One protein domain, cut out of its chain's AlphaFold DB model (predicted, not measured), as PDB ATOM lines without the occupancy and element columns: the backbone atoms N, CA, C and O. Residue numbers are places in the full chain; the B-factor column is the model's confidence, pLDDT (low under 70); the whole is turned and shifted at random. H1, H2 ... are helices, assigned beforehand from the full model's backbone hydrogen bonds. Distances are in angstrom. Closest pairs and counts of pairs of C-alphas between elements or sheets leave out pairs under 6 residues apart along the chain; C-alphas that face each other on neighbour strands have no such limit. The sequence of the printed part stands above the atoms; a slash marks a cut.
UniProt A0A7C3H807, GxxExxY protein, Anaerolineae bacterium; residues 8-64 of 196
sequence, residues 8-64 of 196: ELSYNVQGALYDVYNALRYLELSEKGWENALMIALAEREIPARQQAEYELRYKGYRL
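AT A GLANCE: This is residues 8 to 64 of the 196 residues of the protein "GxxExxY protein" of Anaerolineae bacterium (UniProt A0A7C3H807). Two helices, H1 and H2, are packed on each other at a steep tilt, the later part of H2 on the middle of H1, and a long tail without a named element leads away from them. The tail makes the length of the model: its residues 57 to 63 stick out, and there it folds back on itself in a small antiparallel pairing of residues 58 to 59 with residues 62 to 63. The printed part has 57 residues with two named helices, H1 then H2, and no named strand; the class is all helix. The whole is loose, with a radius of gyration of the C-alphas of 14.0 A and spans of 38 by 27 by 15 A.

HOW THE PARTS SIT: Start with H1, residues 8 to 24, then pass the short link of 6 residues to H2, residues 31 to 43. The two helices touch, and H1 does so with residues 13 to 20 alone. Look at Ala 16 and Ala 41, whose C-alphas are the closest of the two helices, 5.5 A apart. The helices run opposite ways at a steep tilt of 52 degrees. In H1 and H2 every O i to N i+4 pair is within hydrogen-bond range.

IN THESE COORDINATES: Find C-alpha 8 at (-38.007, -2.880, -25.306); from there H1 runs 24.4 A to C-alpha 24. H2 begins at C-alpha 31, at (-53.731, -21.510, -17.318), and runs 18.2 A to C-alpha 43 at (-43.418, -7.760, -11.215). Residues 44 to 64 follow with no named element.

THE WHOLE: The two C-alphas farthest apart are those of Glu 44 and Lys 60, 39.5 A. The printed part has no cut. In the B-factor column, pLDDT is under 70 for residues 23 to 33, 53 to 60 and 62 to 64; the mean of the printed part is 74.9.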
ATOM      1  N   GLU A   8     -38.622  -2.515 -26.592       86.00
ATOM      2  CA  GLU A   8     -38.007  -2.880 -25.306       86.00
ATOM      3  C   GLU A   8     -38.996  -3.573 -24.368       86.00
ATOM      4  O   GLU A   8     -38.709  -4.642 -23.837       86.00
ATOM      5  N   LEU A   9     -40.205  -3.019 -24.233       88.25
ATOM      6  CA  LEU A   9     -41.259  -3.646 -23.436       88.25
ATOM      7  C   LEU A   9     -41.604  -5.038 -23.981       88.25
ATOM      8  O   LEU A   9     -41.737  -5.987 -23.216       88.25
ATOM      9  N   SER A  10     -41.706  -5.169 -25.307       85.75
ATOM     10  CA  SER A  10     -42.001  -6.446 -25.963       85.75
ATOM     11  C   SER A  10     -40.912  -7.482 -25.684       85.75
ATOM     12  O   SER A  10     -41.228  -8.630 -25.384       85.75
ATOM     13  N   TYR A  11     -39.642  -7.075 -25.734       89.00
ATOM     14  CA  TYR A  11     -38.514  -7.944 -25.413       89.00
ATOM     15  C   TYR A  11     -38.536  -8.390 -23.946       89.00
ATOM     16  O   TYR A  11     -38.409  -9.580 -23.661       89.00
ATOM     17  N   ASN A  12     -38.778  -7.467 -23.015       89.00
ATOM     18  CA  ASN A  12     -38.787  -7.776 -21.584       89.00
ATOM     19  C   ASN A  12     -39.959  -8.685 -21.184       89.00
ATOM     20  O   ASN A  12     -39.778  -9.614 -20.395       89.00
ATOM     21  N   VAL A  13     -41.140  -8.480 -21.774       89.56
ATOM     22  CA  VAL A  13     -42.297  -9.370 -21.582       89.56
ATOM     23  C   VAL A  13     -42.015 -10.764 -22.150       89.56
ATOM     24  O   VAL A  13     -42.318 -11.765 -21.504       89.56
ATOM     25  N   GLN A  14     -41.393 -10.854 -23.330       87.88
ATOM     26  CA  GLN A  14     -40.990 -12.142 -23.903       87.88
ATOM     27  C   GLN A  14     -39.954 -12.858 -23.034       87.88
ATOM     28  O   GLN A  14     -40.072 -14.063 -22.829       87.88
ATOM     29  N   GLY A  15     -38.979 -12.132 -22.485       88.19
ATOM     30  CA  GLY A  15     -38.011 -12.683 -21.538       88.19
ATOM     31  C   GLY A  15     -38.691 -13.287 -20.306       88.19
ATOM     32  O   GLY A  15     -38.406 -14.426 -19.951       88.19
ATOM     33  N   ALA A  16     -39.659 -12.578 -19.716       89.88
ATOM     34  CA  ALA A  16     -40.436 -13.094 -18.586       89.88
ATOM     35  C   ALA A  16     -41.199 -14.384 -18.931       89.88
ATOM     36  O   ALA A  16     -41.189 -15.337 -18.154       89.88
ATOM     37  N   LEU A  17     -41.809 -14.442 -20.120       86.25
ATOM     38  CA  LEU A  17     -42.490 -15.642 -20.612       86.25
ATOM     39  C   LEU A  17     -41.535 -16.830 -20.757       86.25
ATOM     40  O   LEU A  17     -41.873 -17.940 -20.347       86.25
ATOM     41  N   TYR A  18     -40.349 -16.611 -21.329       85.56
ATOM     42  CA  TYR A  18     -39.363 -17.675 -21.502       85.56
ATOM     43  C   TYR A  18     -38.815 -18.185 -20.178       85.56
ATOM     44  O   TYR A  18     -38.633 -19.392 -20.044       85.56
ATOM     45  N   ASP A  19     -38.587 -17.315 -19.201       82.06
ATOM     46  CA  ASP A  19     -38.090 -17.730 -17.889       82.06
ATOM     47  C   ASP A  19     -39.111 -18.593 -17.155       82.06
ATOM     48  O   ASP A  19     -38.786 -19.689 -16.697       82.06
ATOM     49  N   VAL A  20     -40.371 -18.152 -17.134       82.31
ATOM     50  CA  VAL A  20     -41.478 -18.913 -16.545       82.31
ATOM     51  C   VAL A  20     -41.645 -20.254 -17.254       82.31
ATOM     52  O   VAL A  20     -41.716 -21.296 -16.603       82.31
ATOM     53  N   TYR A  21     -41.643 -20.256 -18.590       76.12
ATOM     54  CA  TYR A  21     -41.723 -21.486 -19.374       76.12
ATOM     55  C   TYR A  21     -40.547 -22.418 -19.077       76.12
ATOM     56  O   TYR A  21     -40.748 -23.585 -18.764       76.12
ATOM     57  N   ASN A  22     -39.310 -21.939 -19.130       73.56
ATOM     58  CA  ASN A  22     -38.142 -22.793 -18.933       73.56
ATOM     59  C   ASN A  22     -38.072 -23.372 -17.517       73.56
ATOM     60  O   ASN A  22     -37.657 -24.520 -17.369       73.56
ATOM     61  N   ALA A  23     -38.520 -22.620 -16.509       62.28
ATOM     62  CA  ALA A  23     -38.575 -23.087 -15.130       62.28
ATOM     63  C   ALA A  23     -39.696 -24.113 -14.895       62.28
ATOM     64  O   ALA A  23     -39.493 -25.083 -14.166       62.28
ATOM     65  N   LEU A  24     -40.868 -23.921 -15.508       66.00
ATOM     66  CA  LEU A  24     -42.086 -24.645 -15.127       66.00
ATOM     67  C   LEU A  24     -42.645 -25.568 -16.220       66.00
ATOM     68  O   LEU A  24     -43.625 -26.255 -15.967       66.00
ATOM     69  N   ARG A  25     -42.052 -25.645 -17.425       64.31
ATOM     70  CA  ARG A  25     -42.604 -26.401 -18.585       64.31
ATOM     71  C   ARG A  25     -42.817 -27.891 -18.355       64.31
ATOM     72  O   ARG A  25     -43.503 -28.528 -19.146       64.31
ATOM     73  N   TYR A  26     -42.193 -28.448 -17.325       55.84
ATOM     74  CA  TYR A  26     -42.347 -29.851 -16.947       55.84
ATOM     75  C   TYR A  26     -43.443 -30.067 -15.892       55.84
ATOM     76  O   TYR A  26     -43.732 -31.209 -15.552       55.84
ATOM     77  N   LEU A  27     -44.050 -28.991 -15.381       49.22
ATOM     78  CA  LEU A  27     -45.178 -29.025 -14.460       49.22
ATOM     79  C   LEU A  27     -46.483 -28.861 -15.247       49.22
ATOM     80  O   LEU A  27     -46.618 -27.958 -16.076       49.22
ATOM     81  N   GLU A  28     -47.469 -29.707 -14.960       54.19
ATOM     82  CA  GLU A  28     -48.814 -29.597 -15.533       54.19
ATOM     83  C   GLU A  28     -49.613 -28.493 -14.824       54.19
ATOM     84  O   GLU A  28     -50.515 -28.748 -14.028       54.19
ATOM     85  N   LEU A  29     -49.247 -27.235 -15.077       50.59
ATOM     86  CA  LEU A  29     -49.941 -26.084 -14.506       50.59
ATOM     87  C   LEU A  29     -51.194 -25.733 -15.310       50.59
ATOM     88  O   LEU A  29     -51.206 -25.760 -16.544       50.59
ATOM     89  N   SER A  30     -52.241 -25.335 -14.589       64.19
ATOM     90  CA  SER A  30     -53.409 -24.680 -15.170       64.19
ATOM     91  C   SER A  30     -53.036 -23.349 -15.825       64.19
ATOM     92  O   SER A  30     -52.036 -22.732 -15.464       64.19
ATOM     93  N   GLU A  31     -53.883 -22.851 -16.728       63.94
ATOM     94  CA  GLU A  31     -53.731 -21.510 -17.318       63.94
ATOM     95  C   GLU A  31     -53.595 -20.426 -16.235       63.94
ATOM     96  O   GLU A  31     -52.700 -19.591 -16.307       63.94
ATOM     97  N   LYS A  32     -54.385 -20.526 -15.158       69.75
ATOM     98  CA  LYS A  32     -54.296 -19.637 -13.989       69.75
ATOM     99  C   LYS A  32     -52.972 -19.784 -13.229       69.75
ATOM    100  O   LYS A  32     -52.432 -18.803 -12.729       69.75
ATOM    101  N   GLY A  33     -52.425 -20.998 -13.142       66.75
ATOM    102  CA  GLY A  33     -51.103 -21.249 -12.563       66.75
ATOM    103  C   GLY A  33     -49.979 -20.609 -13.382       66.75
ATOM    104  O   GLY A  33     -49.100 -19.959 -12.818       66.75
ATOM    105  N   TRP A  34     -50.053 -20.728 -14.709       78.12
ATOM    106  CA  TRP A  34     -49.148 -20.049 -15.638       78.12
ATOM    107  C   TRP A  34     -49.269 -18.524 -15.561       78.12
ATOM    108  O   TRP A  34     -48.250 -17.837 -15.503       78.12
ATOM    109  N   GLU A  35     -50.492 -17.993 -15.503       78.69
ATOM    110  CA  GLU A  35     -50.753 -16.557 -15.360       78.69
ATOM    111  C   GLU A  35     -50.184 -16.017 -14.042       78.69
ATOM    112  O   GLU A  35     -49.495 -15.000 -14.043       78.69
ATOM    113  N   ASN A  36     -50.385 -16.721 -12.924       78.88
ATOM    114  CA  ASN A  36     -49.817 -16.341 -11.629       78.88
ATOM    115  C   ASN A  36     -48.281 -16.294 -11.664       78.88
ATOM    116  O   ASN A  36     -47.688 -15.321 -11.198       78.88
ATOM    117  N   ALA A  37     -47.635 -17.313 -12.238       77.44
ATOM    118  CA  ALA A  37     -46.179 -17.351 -12.367       77.44
ATOM    119  C   ALA A  37     -45.652 -16.212 -13.258       77.44
ATOM    120  O   ALA A  37     -44.645 -15.579 -12.936       77.44
ATOM    121  N   LEU A  38     -46.366 -15.901 -14.341       85.88
ATOM    122  CA  LEU A  38     -46.031 -14.786 -15.219       85.88
ATOM    123  C   LEU A  38     -46.193 -13.432 -14.527       85.88
ATOM    124  O   LEU A  38     -45.328 -12.575 -14.674       85.88
ATOM    125  N   MET A  39     -47.248 -13.243 -13.736       86.06
ATOM    126  CA  MET A  39     -47.449 -12.014 -12.968       86.06
ATOM    127  C   MET A  39     -46.302 -11.754 -11.984       86.06
ATOM    128  O   MET A  39     -45.864 -10.611 -11.862       86.06
ATOM    129  N   ILE A  40     -45.771 -12.802 -11.345       80.00
ATOM    130  CA  ILE A  40     -44.583 -12.703 -10.482       80.00
ATOM    131  C   ILE A  40     -43.358 -12.285 -11.310       80.00
ATOM    132  O   ILE A  40     -42.710 -11.292 -10.987       80.00
ATOM    133  N   ALA A  41     -43.089 -12.974 -12.423       85.50
ATOM    134  CA  ALA A  41     -41.930 -12.700 -13.274       85.50
ATOM    135  C   ALA A  41     -41.960 -11.309 -13.939       85.50
ATOM    136  O   ALA A  41     -40.905 -10.742 -14.243       85.50
ATOM    137  N   LEU A  42     -43.151 -10.761 -14.197       87.50
ATOM    138  CA  LEU A  42     -43.339  -9.399 -14.698       87.50
ATOM    139  C   LEU A  42     -43.139  -8.358 -13.588       87.50
ATOM    140  O   LEU A  42     -42.508  -7.333 -13.836       87.50
ATOM    141  N   ALA A  43     -43.610  -8.637 -12.368       87.44
ATOM    142  CA  ALA A  43     -43.418  -7.760 -11.215       87.44
ATOM    143  C   ALA A  43     -41.939  -7.636 -10.812       87.44
ATOM    144  O   ALA A  43     -41.479  -6.528 -10.554       87.44
ATOM    145  N   GLU A  44     -41.170  -8.733 -10.837       85.19
ATOM    146  CA  GLU A  44     -39.712  -8.718 -10.602       85.19
ATOM    147  C   GLU A  44     -38.949  -7.844 -11.607       85.19
ATOM    148  O   GLU A  44     -37.867  -7.343 -11.314       85.19
ATOM    149  N   ARG A  45     -39.520  -7.652 -12.799       88.19
ATOM    150  CA  ARG A  45     -38.978  -6.797 -13.860       88.19
ATOM    151  C   ARG A  45     -39.557  -5.384 -13.846       88.19
ATOM    152  O   ARG A  45     -39.358  -4.649 -14.810       88.19
ATOM    153  N   GLU A  46     -40.314  -5.041 -12.806       91.50
ATOM    154  CA  GLU A  46     -40.999  -3.754 -12.647       91.50
ATOM    155  C   GLU A  46     -41.944  -3.426 -13.823       91.50
ATOM    156  O   GLU A  46     -42.231  -2.265 -14.115       91.50
ATOM    157  N   ILE A  47     -42.457  -4.456 -14.510       90.12
ATOM    158  CA  ILE A  47     -43.391  -4.297 -15.625       90.12
ATOM    159  C   ILE A  47     -44.812  -4.230 -15.056       90.12
ATOM    160  O   ILE A  47     -45.287  -5.218 -14.488       90.12
ATOM    161  N   PRO A  48     -45.535  -3.108 -15.226       86.94
ATOM    162  CA  PRO A  48     -46.883  -2.979 -14.702       86.94
ATOM    163  C   PRO A  48     -47.828  -3.894 -15.480       86.94
ATOM    164  O   PRO A  48     -48.150  -3.655 -16.645       86.94
ATOM    165  N   ALA A  49     -48.299  -4.937 -14.809       85.69
ATOM    166  CA  ALA A  49     -49.287  -5.862 -15.327       85.69
ATOM    167  C   ALA A  49     -50.438  -5.996 -14.329       85.69
ATOM    168  O   ALA A  49     -50.279  -5.801 -13.124       85.69
ATOM    169  N   ARG A  50     -51.616  -6.333 -14.840       82.88
ATOM    170  CA  ARG A  50     -52.774  -6.699 -14.027       82.88
ATOM    171  C   ARG A  50     -53.337  -7.994 -14.575       82.88
ATOM    172  O   ARG A  50     -53.367  -8.158 -15.795       82.88
ATOM    173  N   GLN A  51     -53.799  -8.862 -13.683       73.06
ATOM    174  CA  GLN A  51     -54.555 -10.032 -14.107       73.06
ATOM    175  C   GLN A  51     -55.781  -9.573 -14.877       73.06
ATOM    176  O   GLN A  51     -56.397  -8.544 -14.556       73.06
ATOM    177  N   GLN A  52     -56.093 -10.306 -15.936       70.12
ATOM    178  CA  GLN A  52     -57.285 -10.010 -16.697       70.12
ATOM    179  C   GLN A  52     -58.491 -10.273 -15.793       70.12
ATOM    180  O   GLN A  52     -58.639 -11.361 -15.247       70.12
ATOM    181  N   ALA A  53     -59.336  -9.258 -15.600       68.38
ATOM    182  CA  ALA A  53     -60.558  -9.436 -14.827       68.38
ATOM    183  C   ALA A  53     -61.407 -10.531 -15.478       68.38
ATOM    184  O   ALA A  53     -61.528 -10.551 -16.707       68.38
ATOM    185  N   GLU A  54     -62.006 -11.400 -14.662       62.88
ATOM    186  CA  GLU A  54     -62.985 -12.367 -15.150       62.88
ATOM    187  C   GLU A  54     -64.067 -11.609 -15.925       62.88
ATOM    188  O   GLU A  54     -64.640 -10.620 -15.458       62.88
ATOM    189  N   TYR A  55     -64.284 -12.028 -17.163       63.59
ATOM    190  CA  TYR A  55     -65.303 -11.456 -18.033       63.59
ATOM    191  C   TYR A  55     -66.338 -12.535 -18.332       63.59
ATOM    192  O   TYR A  55     -66.311 -13.617 -17.775       63.59
ATOM    193  N   GLU A  56     -67.337 -12.280 -19.157       64.94
ATOM    194  CA  GLU A  56     -68.204 -13.368 -19.604       64.94
ATOM    195  C   GLU A  56     -67.750 -13.741 -21.010       64.94
ATOM    196  O   GLU A  56     -67.941 -12.972 -21.954       64.94
ATOM    197  N   LEU A  57     -67.108 -14.902 -21.175       63.41
ATOM    198  CA  LEU A  57     -66.801 -15.398 -22.515       63.41
ATOM    199  C   LEU A  57     -68.123 -15.810 -23.159       63.41
ATOM    200  O   LEU A  57     -68.841 -16.652 -22.630       63.41
ATOM    201  N   ARG A  58     -68.475 -15.203 -24.293       68.56
ATOM    202  CA  ARG A  58     -69.673 -15.567 -25.057       68.56
ATOM    203  C   ARG A  58     -69.288 -15.966 -26.473       68.56
ATOM    204  O   ARG A  58     -68.581 -15.224 -27.149       68.56
ATOM    205  N   TYR A  59     -69.804 -17.092 -26.954       53.50
ATOM    206  CA  TYR A  59     -69.694 -17.488 -28.357       53.50
ATOM    207  C   TYR A  59     -71.078 -17.683 -28.963       53.50
ATOM    208  O   TYR A  59     -71.878 -18.477 -28.477       53.50
ATOM    209  N   LYS A  60     -71.376 -16.919 -30.024       59.25
ATOM    210  CA  LYS A  60     -72.704 -16.878 -30.669       59.25
ATOM    211  C   LYS A  60     -73.856 -16.678 -29.672       59.25
ATOM    212  O   LYS A  60     -74.908 -17.292 -29.796       59.25
ATOM    213  N   GLY A  61     -73.632 -15.831 -28.667       72.12
ATOM    214  CA  GLY A  61     -74.615 -15.527 -27.624       72.12
ATOM    215  C   GLY A  61     -74.674 -16.534 -26.470       72.12
ATOM    216  O   GLY A  61     -75.290 -16.222 -25.457       72.12
ATOM    217  N   TYR A  62     -73.998 -17.682 -26.565       51.44
ATOM    218  CA  TYR A  62     -73.920 -18.660 -25.481       51.44
ATOM    219  C   TYR A  62     -72.760 -18.336 -24.546       51.44
ATOM    220  O   TYR A  62     -71.636 -18.129 -25.008       51.44
ATOM    221  N   ARG A  63     -73.034 -18.314 -23.238       61.28
ATOM    222  CA  ARG A  63     -72.013 -18.209 -22.190       61.28
ATOM    223  C   ARG A  63     -71.107 -19.436 -22.255       61.28
ATOM    224  O   ARG A  63     -71.578 -20.564 -22.146       61.28
ATOM    225  N   LEU A  64     -69.818 -19.199 -22.436       55.59
ATOM    226  CA  LEU A  64     -68.769 -20.186 -22.268       55.59
ATOM    227  C   LEU A  64     -68.325 -20.163 -20.798       55.59
ATOM    228  O   LEU A  64     -68.206 -19.075 -20.225       55.59
TER     229      LEU A  64